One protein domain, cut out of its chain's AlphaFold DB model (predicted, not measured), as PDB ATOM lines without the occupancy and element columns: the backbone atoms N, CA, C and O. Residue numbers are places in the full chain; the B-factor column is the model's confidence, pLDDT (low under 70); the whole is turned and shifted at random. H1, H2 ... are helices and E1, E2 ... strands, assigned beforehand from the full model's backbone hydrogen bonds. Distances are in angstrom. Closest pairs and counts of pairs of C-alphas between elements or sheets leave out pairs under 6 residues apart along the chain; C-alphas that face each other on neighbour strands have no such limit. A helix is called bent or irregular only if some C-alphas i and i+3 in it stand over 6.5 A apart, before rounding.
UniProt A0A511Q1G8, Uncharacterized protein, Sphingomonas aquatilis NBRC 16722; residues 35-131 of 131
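This is residues 35 to 131 of the 131 residues of an uncharacterized protein of Sphingomonas aquatilis NBRC 16722 (UniProt A0A511Q1G8). The long helix H2 folds back on itself as two arms, H2a and H2b; H1 packs on the first part of H2a, H3 crosses H1 and meets H2a with its first residue, Val 113, alone, and a hairpin of antiparallel strands, E1 and E2, reaches away, residues 59 to 64 sticking out. The printed part, 97 residues, runs H1 E1 E2 H2 H3, class mixed. It is loose: radius of gyration of the C-alphas 16.1 A, spans 48 by 37 by 23 A.

H1, residues 37 to 48, touches H3, residues 113 to 129, at a steep tilt of 61 degrees; the closest C-alphas, of Ala 47 and Ala 121, are 4.2 A apart. In the hairpin of E1, residues 52 to 60, and E2, residues 63 to 71, N 54 and O 69 are within hydrogen-bond range at 2.8 A. H2, residues 73 to 108, was assigned as one helix by its hydrogen bonds but is bent, C-alphas 95 and 98 being 9.6 A apart; H2b, residues 98 to 108, is irregular, with C-alphas 99 and 102 at 7.3 A. H2a, residues 73 to 95, touches H2b, opposite ways; the closest C-alphas, of Tyr 93 and Ala 100, are 5.0 A apart. Every O i to N i+4 pair is within range in H1, H2a and H3, 5 of 7 in H2b.

H1 begins at C-alpha 37 (-18.007, 9.034, -35.085); H3, 24.7 A long, ends at C-alpha 129 (-39.801, -2.833, -28.664).

The printed part has no cut; residue 131 is under pLDDT 70.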
ATOM      1  N   ALA A  35     -17.735   8.406 -28.107       88.19
ATOM      2  CA  ALA A  35     -18.222   9.591 -28.804       88.19
ATOM      3  C   ALA A  35     -17.623   9.738 -30.215       88.19
ATOM      4  O   ALA A  35     -18.197  10.476 -31.022       88.19
ATOM      5  N   ASP A  36     -16.531   9.021 -30.525       89.19
ATOM      6  CA  ASP A  36     -15.885   9.033 -31.840       89.19
ATOM      7  C   ASP A  36     -16.901   8.599 -32.919       89.19
ATOM      8  O   ASP A  36     -17.528   7.537 -32.793       89.19
ATOM      9  N   PRO A  37     -17.093   9.384 -33.999       90.75
ATOM     10  CA  PRO A  37     -18.007   9.034 -35.085       90.75
ATOM     11  C   PRO A  37     -17.771   7.638 -35.676       90.75
ATOM     12  O   PRO A  37     -18.717   6.984 -36.121       90.75
ATOM     13  N   ARG A  38     -16.522   7.160 -35.686       92.50
ATOM     14  CA  ARG A  38     -16.164   5.820 -36.165       92.50
ATOM     15  C   ARG A  38     -16.598   4.750 -35.176       92.50
ATOM     16  O   ARG A  38     -17.191   3.760 -35.601       92.50
ATOM     17  N   ALA A  39     -16.364   4.975 -33.881       93.94
ATOM     18  CA  ALA A  39     -16.819   4.070 -32.831       93.94
ATOM     19  C   ALA A  39     -18.343   3.935 -32.865       93.94
ATOM     20  O   ALA A  39     -18.846   2.818 -32.892       93.94
ATOM     21  N   LYS A  40     -19.082   5.044 -32.998       93.88
ATOM     22  CA  LYS A  40     -20.552   5.025 -33.118       93.88
ATOM     23  C   LYS A  40     -21.046   4.157 -34.276       93.88
ATOM     24  O   LYS A  40     -21.950   3.347 -34.094       93.88
ATOM     25  N   ARG A  41     -20.444   4.295 -35.464       94.31
ATOM     26  CA  ARG A  41     -20.811   3.485 -36.643       94.31
ATOM     27  C   ARG A  41     -20.506   2.003 -36.438       94.31
ATOM     28  O   ARG A  41     -21.319   1.158 -36.806       94.31
ATOM     29  N   LEU A  42     -19.353   1.688 -35.850       95.12
ATOM     30  CA  LEU A  42     -18.967   0.309 -35.554       95.12
ATOM     31  C   LEU A  42     -19.871  -0.318 -34.488       95.12
ATOM     32  O   LEU A  42     -20.323  -1.439 -34.684       95.12
ATOM     33  N   LEU A  43     -20.201   0.411 -33.420       95.88
ATOM     34  CA  LEU A  43     -21.122  -0.044 -32.376       95.88
ATOM     35  C   LEU A  43     -22.524  -0.304 -32.934       95.88
ATOM     36  O   LEU A  43     -23.087  -1.360 -32.672       95.88
ATOM     37  N   ALA A  44     -23.049   0.589 -33.779       94.31
ATOM     38  CA  ALA A  44     -24.323   0.363 -34.464       94.31
ATOM     39  C   ALA A  44     -24.280  -0.883 -35.369       94.31
ATOM     40  O   ALA A  44     -25.226  -1.668 -35.400       94.31
ATOM     41  N   SER A  45     -23.163  -1.111 -36.072       94.75
ATOM     42  CA  SER A  45     -22.968  -2.339 -36.850       94.75
ATOM     43  C   SER A  45     -22.932  -3.586 -35.960       94.75
ATOM     44  O   SER A  45     -23.542  -4.594 -36.312       94.75
ATOM     45  N   CYS A  46     -22.235  -3.538 -34.821       94.81
ATOM     46  CA  CYS A  46     -22.194  -4.634 -33.853       94.81
ATOM     47  C   CYS A  46     -23.580  -4.924 -33.260       94.81
ATOM     48  O   CYS A  46     -23.932  -6.088 -33.123       94.81
ATOM     49  N   ALA A  47     -24.382  -3.896 -32.980       93.75
ATOM     50  CA  ALA A  47     -25.752  -4.062 -32.500       93.75
ATOM     51  C   ALA A  47     -26.663  -4.720 -33.554       93.75
ATOM     52  O   ALA A  47     -27.481  -5.571 -33.223       93.75
ATOM     53  N   ALA A  48     -26.493  -4.378 -34.837       93.06
ATOM     54  CA  ALA A  48     -27.257  -4.986 -35.930       93.06
ATOM     55  C   ALA A  48     -26.863  -6.448 -36.215       93.06
ATOM     56  O   ALA A  48     -27.669  -7.238 -36.701       93.06
ATOM     57  N   SER A  49     -25.607  -6.813 -35.957       92.44
ATOM     58  CA  SER A  49     -25.102  -8.172 -36.129       92.44
ATOM     59  C   SER A  49     -23.998  -8.416 -35.115       92.44
ATOM     60  O   SER A  49     -22.890  -7.894 -35.273       92.44
ATOM     61  N   MET A  50     -24.301  -9.207 -34.088       90.81
ATOM     62  CA  MET A  50     -23.415  -9.374 -32.941       90.81
ATOM     63  C   MET A  50     -22.104 -10.073 -33.343       90.81
ATOM     64  O   MET A  50     -22.140 -11.083 -34.054       90.81
ATOM     65  N   PRO A  51     -20.929  -9.535 -32.959       91.75
ATOM     66  CA  PRO A  51     -19.656 -10.200 -33.203       91.75
ATOM     67  C   PRO A  51     -19.538 -11.497 -32.394       91.75
ATOM     68  O   PRO A  51     -20.222 -11.701 -31.392       91.75
ATOM     69  N   GLN A  52     -18.646 -12.386 -32.830       93.00
ATOM     70  CA  GLN A  52     -18.373 -13.619 -32.100       93.00
ATOM     71  C   GLN A  52     -17.702 -13.295 -30.763       93.00
ATOM     72  O   GLN A  52     -16.868 -12.398 -30.686       93.00
ATOM     73  N   GLY A  53     -18.056 -14.034 -29.717       93.12
ATOM     74  CA  GLY A  53     -17.429 -13.941 -28.406       93.12
ATOM     75  C   GLY A  53     -16.485 -15.103 -28.124       93.12
ATOM     76  O   GLY A  53     -16.714 -16.222 -28.583       93.12
ATOM     77  N   GLU A  54     -15.455 -14.859 -27.321       93.75
ATOM     78  CA  GLU A  54     -14.595 -15.904 -26.775       93.75
ATOM     79  C   GLU A  54     -14.304 -15.681 -25.287       93.75
ATOM     80  O   GLU A  54     -14.194 -14.553 -24.803       93.75
ATOM     81  N   TRP A  55     -14.135 -16.785 -24.558       91.25
ATOM     82  CA  TRP A  55     -13.675 -16.766 -23.173       91.25
ATOM     83  C   TRP A  55     -12.163 -16.909 -23.142       91.25
ATOM     84  O   TRP A  55     -11.619 -17.971 -23.451       91.25
ATOM     85  N   LYS A  56     -11.470 -15.851 -22.727       85.88
ATOM     86  CA  LYS A  56     -10.021 -15.876 -22.568       85.88
ATOM     87  C   LYS A  56      -9.658 -16.157 -21.118       85.88
ATOM     88  O   LYS A  56     -10.091 -15.464 -20.199       85.88
ATOM     89  N   ARG A  57      -8.819 -17.172 -20.918       84.75
ATOM     90  CA  ARG A  57      -8.148 -17.424 -19.641       84.75
ATOM     91  C   ARG A  57      -6.867 -16.604 -19.577       84.75
ATOM     92  O   ARG A  57      -6.015 -16.726 -20.455       84.75
ATOM     93  N   ALA A  58      -6.735 -15.787 -18.543       77.81
ATOM     94  CA  ALA A  58      -5.508 -15.087 -18.210       77.81
ATOM     95  C   ALA A  58      -4.919 -15.689 -16.934       77.81
ATOM     96  O   ALA A  58      -5.631 -15.949 -15.962       77.81
ATOM     97  N   TYR A  59      -3.613 -15.939 -16.960       75.69
ATOM     98  CA  TYR A  59      -2.876 -16.358 -15.779       75.69
ATOM     99  C   TYR A  59      -2.299 -15.130 -15.083       75.69
ATOM    100  O   TYR A  59      -1.656 -14.291 -15.716       75.69
ATOM    101  N   HIS A  60      -2.513 -15.049 -13.778       77.44
ATOM    102  CA  HIS A  60      -1.934 -14.045 -12.901       77.44
ATOM    103  C   HIS A  60      -1.166 -14.754 -11.781       77.44
ATOM    104  O   HIS A  60      -1.441 -15.910 -11.465       77.44
ATOM    105  N   ALA A  61      -0.226 -14.058 -11.137       77.25
ATOM    106  CA  ALA A  61       0.617 -14.640 -10.085       77.25
ATOM    107  C   ALA A  61      -0.176 -15.276  -8.920       77.25
ATOM    108  O   ALA A  61       0.344 -16.144  -8.227       77.25
ATOM    109  N   TYR A  62      -1.439 -14.878  -8.730       81.25
ATOM    110  CA  TYR A  62      -2.325 -15.364  -7.669       81.25
ATOM    111  C   TYR A  62      -3.444 -16.305  -8.157       81.25
ATOM    112  O   TYR A  62      -4.308 -16.674  -7.365       81.25
ATOM    113  N   GLY A  63      -3.462 -16.704  -9.436       79.62
ATOM    114  CA  GLY A  63      -4.459 -17.640  -9.965       79.62
ATOM    115  C   GLY A  63      -4.861 -17.399 -11.420       79.62
ATOM    116  O   GLY A  63      -4.198 -16.686 -12.169       79.62
ATOM    117  N   TYR A  64      -5.974 -18.011 -11.824       78.88
ATOM    118  CA  TYR A  64      -6.543 -17.860 -13.164       78.88
ATOM    119  C   TYR A  64      -7.755 -16.930 -13.130       78.88
ATOM    120  O   TYR A  64      -8.657 -17.120 -12.318       78.88
ATOM    121  N   GLY A  65      -7.794 -15.968 -14.048       82.12
ATOM    122  CA  GLY A  65      -8.990 -15.199 -14.378       82.12
ATOM    123  C   GLY A  65      -9.571 -15.661 -15.713       82.12
ATOM    124  O   GLY A  65      -8.832 -16.010 -16.635       82.12
ATOM    125  N   THR A  66     -10.895 -15.669 -15.835       84.62
ATOM    126  CA  THR A  66     -11.594 -15.817 -17.120       84.62
ATOM    127  C   THR A  66     -12.298 -14.514 -17.449       84.62
ATOM    128  O   THR A  66     -13.070 -14.026 -16.628       84.62
ATOM    129  N   ALA A  67     -12.063 -13.979 -18.643       86.38
ATOM    130  CA  ALA A  67     -12.752 -12.800 -19.147       86.38
ATOM    131  C   ALA A  67     -13.358 -13.103 -20.517       86.38
ATOM    132  O   ALA A  67     -12.702 -13.700 -21.376       86.38
ATOM    133  N   PHE A  68     -14.609 -12.702 -20.712       90.69
ATOM    134  CA  PHE A  68     -15.257 -12.747 -22.014       90.69
ATOM    135  C   PHE A  68     -14.841 -11.529 -22.842       90.69
ATOM    136  O   PHE A  68     -14.725 -10.420 -22.315       90.69
ATOM    137  N   ARG A  69     -14.620 -11.727 -24.141       92.06
ATOM    138  CA  ARG A  69     -14.407 -10.632 -25.090       92.06
ATOM    139  C   ARG A  69     -15.036 -10.940 -26.436       92.06
ATOM    140  O   ARG A  69     -15.002 -12.084 -26.888       92.06
ATOM    141  N   TYR A  70     -15.535  -9.906 -27.102       94.06
ATOM    142  CA  TYR A  70     -15.872 -10.002 -28.516       94.06
ATOM    143  C   TYR A  70     -14.605 -10.003 -29.377       94.06
ATOM    144  O   TYR A  70     -13.619  -9.337 -29.063       94.06
ATOM    145  N   VAL A  71     -14.638 -10.762 -30.469       92.56
ATOM    146  CA  VAL A  71     -13.539 -10.937 -31.423       92.56
ATOM    147  C   VAL A  71     -13.986 -10.688 -32.858       92.56
ATOM    148  O   VAL A  71     -15.175 -10.655 -33.184       92.56
ATOM    149  N   GLY A  72     -12.993 -10.504 -33.727       93.00
ATOM    150  CA  GLY A  72     -13.167 -10.194 -35.137       93.00
ATOM    151  C   GLY A  72     -12.984  -8.710 -35.441       93.00
ATOM    152  O   GLY A  72     -12.932  -7.862 -34.550       93.00
ATOM    153  N   TYR A  73     -12.929  -8.400 -36.739       93.75
ATOM    154  CA  TYR A  73     -12.524  -7.092 -37.269       93.75
ATOM    155  C   TYR A  73     -13.202  -5.888 -36.595       93.75
ATOM    156  O   TYR A  73     -12.547  -4.894 -36.303       93.75
ATOM    157  N   ARG A  74     -14.512  -5.963 -36.320       94.50
ATOM    158  CA  ARG A  74     -15.257  -4.842 -35.720       94.50
ATOM    159  C   ARG A  74     -14.888  -4.610 -34.253       94.50
ATOM    160  O   ARG A  74     -14.724  -3.462 -33.855       94.50
ATOM    161  N   ALA A  75     -14.731  -5.680 -33.472       93.38
ATOM    162  CA  ALA A  75     -14.307  -5.587 -32.076       93.38
ATOM    163  C   ALA A  75     -12.848  -5.112 -31.977       93.38
ATOM    164  O   ALA A  75     -12.537  -4.227 -31.185       93.38
ATOM    165  N   GLU A  76     -11.971  -5.614 -32.849       94.69
ATOM    166  CA  GLU A  76     -10.572  -5.178 -32.925       94.69
ATOM    167  C   GLU A  76     -10.438  -3.713 -33.364       94.69
ATOM    168  O   GLU A  76      -9.626  -2.973 -32.813       94.69
ATOM    169  N   ALA A  77     -11.270  -3.256 -34.304       94.38
ATOM    170  CA  ALA A  77     -11.310  -1.854 -34.708       94.38
ATOM    171  C   ALA A  77     -11.782  -0.933 -33.568       94.38
ATOM    172  O   ALA A  77     -11.243   0.162 -33.403       94.38
ATOM    173  N   LEU A  78     -12.752  -1.370 -32.757       95.19
ATOM    174  CA  LEU A  78     -13.182  -0.637 -31.562       95.19
ATOM    175  C   LEU A  78     -12.068  -0.575 -30.508       95.19
ATOM    176  O   LEU A  78     -11.820   0.498 -29.958       95.19
ATOM    177  N   GLU A  79     -11.346  -1.677 -30.277       95.00
ATOM    178  CA  GLU A  79     -10.182  -1.682 -29.379       95.00
ATOM    179  C   GLU A  79      -9.071  -0.755 -29.878       95.00
ATOM    180  O   GLU A  79      -8.468  -0.031 -29.083       95.00
ATOM    181  N   ALA A  80      -8.832  -0.701 -31.191       94.31
ATOM    182  CA  ALA A  80      -7.867   0.221 -31.779       94.31
ATOM    183  C   ALA A  80      -8.257   1.691 -31.542       94.31
ATOM    184  O   ALA A  80      -7.403   2.497 -31.176       94.31
ATOM    185  N   ILE A  81      -9.543   2.042 -31.683       93.44
ATOM    186  CA  ILE A  81     -10.041   3.399 -31.398       93.44
ATOM    187  C   ILE A  81      -9.876   3.734 -29.914       93.44
ATOM    188  O   ILE A  81      -9.331   4.786 -29.574       93.44
ATOM    189  N   ARG A  82     -10.299   2.834 -29.020       93.94
ATOM    190  CA  ARG A  82     -10.161   3.013 -27.569       93.94
ATOM    191  C   ARG A  82      -8.697   3.162 -27.147       93.94
ATOM    192  O   ARG A  82      -8.389   4.003 -26.302       93.94
ATOM    193  N   THR A  83      -7.803   2.378 -27.747       93.56
ATOM    194  CA  THR A  83      -6.355   2.434 -27.499       93.56
ATOM    195  C   THR A  83      -5.758   3.747 -27.995       93.56
ATOM    196  O   THR A  83      -5.025   4.392 -27.252       93.56
ATOM    197  N   ALA A  84      -6.106   4.190 -29.207       92.00
ATOM    198  CA  ALA A  84      -5.637   5.464 -29.749       92.00
ATOM    199  C   ALA A  84      -6.088   6.655 -28.888       92.00
ATOM    200  O   ALA A  84      -5.281   7.526 -28.578       92.00
ATOM    201  N   PHE A  85      -7.347   6.655 -28.437       90.31
ATOM    202  CA  PHE A  85      -7.850   7.658 -27.498       90.31
ATOM    203  C   PHE A  85      -7.080   7.622 -26.168       90.31
ATOM    204  O   PHE A  85      -6.667   8.658 -25.659       90.31
ATOM    205  N   GLY A  86      -6.826   6.426 -25.626       90.00
ATOM    206  CA  GLY A  86      -6.032   6.254 -24.409       90.00
ATOM    207  C   GLY A  86      -4.602   6.774 -24.530       90.00
ATOM    208  O   GLY A  86      -4.099   7.399 -23.600       90.00
ATOM    209  N   GLN A  87      -3.968   6.579 -25.688       91.31
ATOM    210  CA  GLN A  87      -2.636   7.113 -25.950       91.31
ATOM    211  C   GLN A  87      -2.636   8.646 -25.945       91.31
ATOM    212  O   GLN A  87      -1.803   9.245 -25.279       91.31
ATOM    213  N   GLN A  88      -3.611   9.285 -26.594       88.44
ATOM    214  CA  GLN A  88      -3.734  10.750 -26.590       88.44
ATOM    215  C   GLN A  88      -3.952  11.312 -25.183       88.44
ATOM    216  O   GLN A  88      -3.361  12.320 -24.805       88.44
ATOM    217  N   VAL A  89      -4.784  10.636 -24.394       88.44
ATOM    218  CA  VAL A  89      -5.049  10.969 -22.991       88.44
ATOM    219  C   VAL A  89      -3.770  10.869 -22.147       88.44
ATOM    220  O   VAL A  89      -3.491  11.757 -21.339       88.44
ATOM    221  N   LEU A  90      -2.974   9.816 -22.348       89.94
ATOM    222  CA  LEU A  90      -1.673   9.643 -21.699       89.94
ATOM    223  C   LEU A  90      -0.668  10.720 -22.126       89.94
ATOM    224  O   LEU A  90       0.012  11.290 -21.276       89.94
ATOM    225  N   ASP A  91      -0.602  11.039 -23.417       89.38
ATOM    226  CA  ASP A  91       0.290  12.071 -23.951       89.38
ATOM    227  C   ASP A  91      -0.072  13.462 -23.405       89.38
ATOM    228  O   ASP A  91       0.810  14.238 -23.022       89.38
ATOM    229  N   ALA A  92      -1.370  13.762 -23.282       85.12
ATOM    230  CA  ALA A  92      -1.863  14.980 -22.644       85.12
ATOM    231  C   ALA A  92      -1.478  15.038 -21.158       85.12
ATOM    232  O   ALA A  92      -1.037  16.084 -20.682       85.12
ATOM    233  N   TYR A  93      -1.582  13.918 -20.433       85.31
ATOM    234  CA  TYR A  93      -1.141  13.831 -19.040       85.31
ATOM    235  C   TYR A  93       0.370  14.050 -18.896       85.31
ATOM    236  O   TYR A  93       0.794  14.821 -18.039       85.31
ATOM    237  N   HIS A  94       1.190  13.465 -19.770       89.44
ATOM    238  CA  HIS A  94       2.635  13.713 -19.772       89.44
ATOM    239  C   HIS A  94       2.997  15.167 -20.109       89.44
ATOM    240  O   HIS A  94       3.983  15.683 -19.588       89.44
ATOM    241  N   SER A  95       2.206  15.833 -20.955       88.25
ATOM    242  CA  SER A  95       2.477  17.206 -21.407       88.25
ATOM    243  C   SER A  95       1.985  18.279 -20.431       88.25
ATOM    244  O   SER A  95       2.616  19.325 -20.290       88.25
ATOM    245  N   HIS A  96       0.857  18.036 -19.758       83.75
ATOM    246  CA  HIS A  96       0.159  19.030 -18.932       83.75
ATOM    247  C   HIS A  96       0.067  18.658 -17.443       83.75
ATOM    248  O   HIS A  96      -0.428  19.457 -16.645       83.75
ATOM    249  N   GLY A  97       0.544  17.473 -17.050       85.56
ATOM    250  CA  GLY A  97       0.555  17.002 -15.665       85.56
ATOM    251  C   GLY A  97      -0.843  16.933 -15.047       85.56
ATOM    252  O   GLY A  97      -1.813  16.522 -15.689       85.56
ATOM    253  N   ASP A  98      -0.955  17.380 -13.795       88.56
ATOM    254  CA  ASP A  98      -2.181  17.299 -12.988       88.56
ATOM    255  C   ASP A  98      -3.401  17.971 -13.640       88.56
ATOM    256  O   ASP A  98      -4.532  17.537 -13.423       88.56
ATOM    257  N   ALA A  99      -3.196  18.980 -14.495       83.50
ATOM    258  CA  ALA A  99      -4.285  19.640 -15.216       83.50
ATOM    259  C   ALA A  99      -5.041  18.681 -16.160       83.50
ATOM    260  O   ALA A  99      -6.242  18.843 -16.372       83.50
ATOM    261  N   ALA A 100      -4.361  17.660 -16.690       84.25
ATOM    262  CA  ALA A 100      -4.944  16.631 -17.550       84.25
ATOM    263  C   ALA A 100      -5.343  15.352 -16.786       84.25
ATOM    264  O   ALA A 100      -5.948  14.447 -17.367       84.25
ATOM    265  N   TYR A 101      -5.078  15.273 -15.474       84.12
ATOM    266  CA  TYR A 101      -5.451  14.119 -14.651       84.12
ATOM    267  C   TYR A 101      -6.952  13.775 -14.694       84.12
ATOM    268  O   TYR A 101      -7.270  12.587 -14.777       84.12
ATOM    269  N   PRO A 102      -7.903  14.737 -14.688       86.56
ATOM    270  CA  PRO A 102      -9.326  14.405 -14.773       86.56
ATOM    271  C   PRO A 102      -9.686  13.625 -16.045       86.56
ATOM    272  O   PRO A 102     -10.473  12.682 -15.985       86.56
ATOM    273  N   LEU A 103      -9.069  13.975 -17.177       84.19
ATOM    274  CA  LEU A 103      -9.267  13.310 -18.466       84.19
ATOM    275  C   LEU A 103      -8.645  11.902 -18.465       84.19
ATOM    276  O   LEU A 103      -9.287  10.944 -18.894       84.19
ATOM    277  N   PHE A 104      -7.452  11.751 -17.882       85.69
ATOM    278  CA  PHE A 104      -6.830  10.445 -17.651       85.69
ATOM    279  C   PHE A 104      -7.673   9.531 -16.755       85.69
ATOM    280  O   PHE A 104      -7.969   8.391 -17.117       85.69
ATOM    281  N   SER A 105      -8.139  10.051 -15.619       87.38
ATOM    282  CA  SER A 105      -9.005   9.328 -14.687       87.38
ATOM    283  C   SER A 105     -10.323   8.900 -15.344       87.38
ATOM    284  O   SER A 105     -10.766   7.762 -15.163       87.38
ATOM    285  N   ALA A 106     -10.924   9.779 -16.155       86.69
ATOM    286  CA  ALA A 106     -12.131   9.477 -16.917       86.69
ATOM    287  C   ALA A 106     -11.899   8.356 -17.942       86.69
ATOM    288  O   ALA A 106     -12.722   7.446 -18.042       86.69
ATOM    289  N   TRP A 107     -10.766   8.357 -18.653       88.44
ATOM    290  CA  TRP A 107     -10.418   7.274 -19.575       88.44
ATOM    291  C   TRP A 107     -10.208   5.935 -18.858       88.44
ATOM    292  O   TRP A 107     -10.751   4.922 -19.303       88.44
ATOM    293  N   CYS A 108      -9.503   5.905 -17.722       90.31
ATOM    294  CA  CYS A 108      -9.307   4.672 -16.949       90.31
ATOM    295  C   CYS A 108     -10.624   4.048 -16.466       90.31
ATOM    296  O   CYS A 108     -10.709   2.831 -16.319       90.31
ATOM    297  N   ARG A 109     -11.647   4.874 -16.220       90.38
ATOM    298  CA  ARG A 109     -12.999   4.446 -15.825       90.38
ATOM    299  C   ARG A 109     -13.950   4.291 -17.012       90.38
ATOM    300  O   ARG A 109     -15.127   4.007 -16.810       90.38
ATOM    301  N   SER A 110     -13.470   4.520 -18.232       89.75
ATOM    302  CA  SER A 110     -14.303   4.415 -19.422       89.75
ATOM    303  C   SER A 110     -14.697   2.966 -19.688       89.75
ATOM    304  O   SER A 110     -13.961   2.024 -19.382       89.75
ATOM    305  N   VAL A 111     -15.874   2.817 -20.287       92.44
ATOM    306  CA  VAL A 111     -16.459   1.536 -20.679       92.44
ATOM    307  C   VAL A 111     -15.484   0.704 -21.530       92.44
ATOM    308  O   VAL A 111     -14.744   1.251 -22.362       92.44
ATOM    309  N   SER A 112     -15.463  -0.613 -21.307       93.00
ATOM    310  CA  SER A 112     -14.698  -1.544 -22.143       93.00
ATOM    311  C   SER A 112     -15.353  -1.710 -23.519       93.00
ATOM    312  O   SER A 112     -16.501  -1.318 -23.722       93.00
ATOM    313  N   VAL A 113     -14.641  -2.283 -24.496       94.12
ATOM    314  CA  VAL A 113     -15.244  -2.557 -25.814       94.12
ATOM    315  C   VAL A 113     -16.372  -3.578 -25.705       94.12
ATOM    316  O   VAL A 113     -17.391  -3.412 -26.368       94.12
ATOM    317  N   THR A 114     -16.215  -4.591 -24.850       94.31
ATOM    318  CA  THR A 114     -17.252  -5.598 -24.601       94.31
ATOM    319  C   THR A 114     -18.524  -4.951 -24.068       94.31
ATOM    320  O   THR A 114     -19.564  -5.045 -24.714       94.31
ATOM    321  N   ASP A 115     -18.409  -4.192 -22.977       94.25
ATOM    322  CA  ASP A 115     -19.559  -3.532 -22.350       94.25
ATOM    323  C   ASP A 115     -20.209  -2.502 -23.293       94.25
ATOM    324  O   ASP A 115     -21.421  -2.314 -23.285       94.25
ATOM    325  N   ALA A 116     -19.416  -1.833 -24.139       95.62
ATOM    326  CA  ALA A 116     -19.939  -0.889 -25.124       95.62
ATOM    327  C   ALA A 116     -20.744  -1.585 -26.232       95.62
ATOM    328  O   ALA A 116     -21.735  -1.026 -26.704       95.62
ATOM    329  N   ILE A 117     -20.326  -2.782 -26.660       95.25
ATOM    330  CA  ILE A 117     -21.072  -3.596 -27.629       95.25
ATOM    331  C   ILE A 117     -22.381  -4.085 -27.005       95.25
ATOM    332  O   ILE A 117     -23.422  -3.958 -27.650       95.25
ATOM    333  N   ASP A 118     -22.343  -4.570 -25.763       94.88
ATOM    334  CA  ASP A 118     -23.538  -5.035 -25.050       94.88
ATOM    335  C   ASP A 118     -24.550  -3.895 -24.869       94.88
ATOM    336  O   ASP A 118     -25.701  -4.018 -25.286       94.88
ATOM    337  N   ALA A 119     -24.103  -2.730 -24.391       93.94
ATOM    338  CA  ALA A 119     -24.962  -1.554 -24.244       93.94
ATOM    339  C   ALA A 119     -25.569  -1.089 -25.582       93.94
ATOM    340  O   ALA A 119     -26.725  -0.660 -25.637       93.94
ATOM    341  N   ALA A 120     -24.813  -1.175 -26.683       93.81
ATOM    342  CA  ALA A 120     -25.321  -0.842 -28.012       93.81
ATOM    343  C   ALA A 120     -26.396  -1.835 -28.482       93.81
ATOM    344  O   ALA A 120     -27.393  -1.417 -29.073       93.81
ATOM    345  N   ALA A 121     -26.216  -3.130 -28.203       92.62
ATOM    346  CA  ALA A 121     -27.195  -4.164 -28.519       92.62
ATOM    347  C   ALA A 121     -28.477  -4.010 -27.686       92.62
ATOM    348  O   ALA A 121     -29.573  -4.053 -28.244       92.62
ATOM    349  N   GLU A 122     -28.356  -3.744 -26.383       92.75
ATOM    350  CA  GLU A 122     -29.494  -3.475 -25.493       92.75
ATOM    351  C   GLU A 122     -30.291  -2.249 -25.950       92.75
ATOM    352  O   GLU A 122     -31.519  -2.298 -26.039       92.75
ATOM    353  N   THR A 123     -29.598  -1.169 -26.316       91.75
ATOM    354  CA  THR A 123     -30.238   0.055 -26.819       91.75
ATOM    355  C   THR A 123     -30.982  -0.201 -28.133       91.75
ATOM    356  O   THR A 123     -32.090   0.298 -28.330       91.75
ATOM    357  N   ALA A 124     -30.399  -0.992 -29.039       90.25
ATOM    358  CA  ALA A 124     -31.044  -1.351 -30.300       90.25
ATOM    359  C   ALA A 124     -32.275  -2.247 -30.089       90.25
ATOM    360  O   ALA A 124     -33.280  -2.062 -30.773       90.25
ATOM    361  N   LEU A 125     -32.218  -3.180 -29.133       89.38
ATOM    362  CA  LEU A 125     -33.350  -4.029 -28.772       89.38
ATOM    363  C   LEU A 125     -34.494  -3.207 -28.167       89.38
ATOM    364  O   LEU A 125     -35.640  -3.371 -28.574       89.38
ATOM    365  N   ALA A 126     -34.187  -2.287 -27.248       89.75
ATOM    366  CA  ALA A 126     -35.181  -1.391 -26.660       89.75
ATOM    367  C   ALA A 126     -35.896  -0.554 -27.735       89.75
ATOM    368  O   ALA A 126     -37.122  -0.494 -27.756       89.75
ATOM    369  N   ALA A 127     -35.145  -0.006 -28.698       87.62
ATOM    370  CA  ALA A 127     -35.710   0.762 -29.808       87.62
ATOM    371  C   ALA A 127     -36.636  -0.063 -30.726       87.62
ATOM    372  O   ALA A 127     -37.533   0.498 -31.348       87.62
ATOM    373  N   GLN A 128     -36.439  -1.384 -30.820       85.00
ATOM    374  CA  GLN A 128     -37.328  -2.278 -31.575       85.00
ATOM    375  C   GLN A 128     -38.621  -2.617 -30.823       85.00
ATOM    376  O   GLN A 128     -39.597  -2.993 -31.458       85.00
ATOM    377  N   MET A 129     -38.629  -2.524 -29.491       82.19
ATOM    378  CA  MET A 129     -39.801  -2.833 -28.664       82.19
ATOM    379  C   MET A 129     -40.772  -1.652 -28.521       82.19
ATOM    380  O   MET A 129     -41.930  -1.859 -28.166       82.19
ATOM    381  N   GLU A 130     -40.304  -0.429 -28.772       76.44
ATOM    382  CA  GLU A 130     -41.101   0.805 -28.695       76.44
ATOM    383  C   GLU A 130     -41.776   1.197 -30.026       76.44
ATOM    384  O   GLU A 130     -42.587   2.126 -30.038       76.44
ATOM    385  N   GLY A 131     -41.446   0.517 -31.132       55.69
ATOM    386  CA  GLY A 131     -41.987   0.765 -32.478       55.69
ATOM    387  C   GLY A 131     -42.985  -0.290 -32.932       55.69
ATOM    388  O   GLY A 131     -43.948   0.100 -33.629       55.69
TER     389      GLY A 131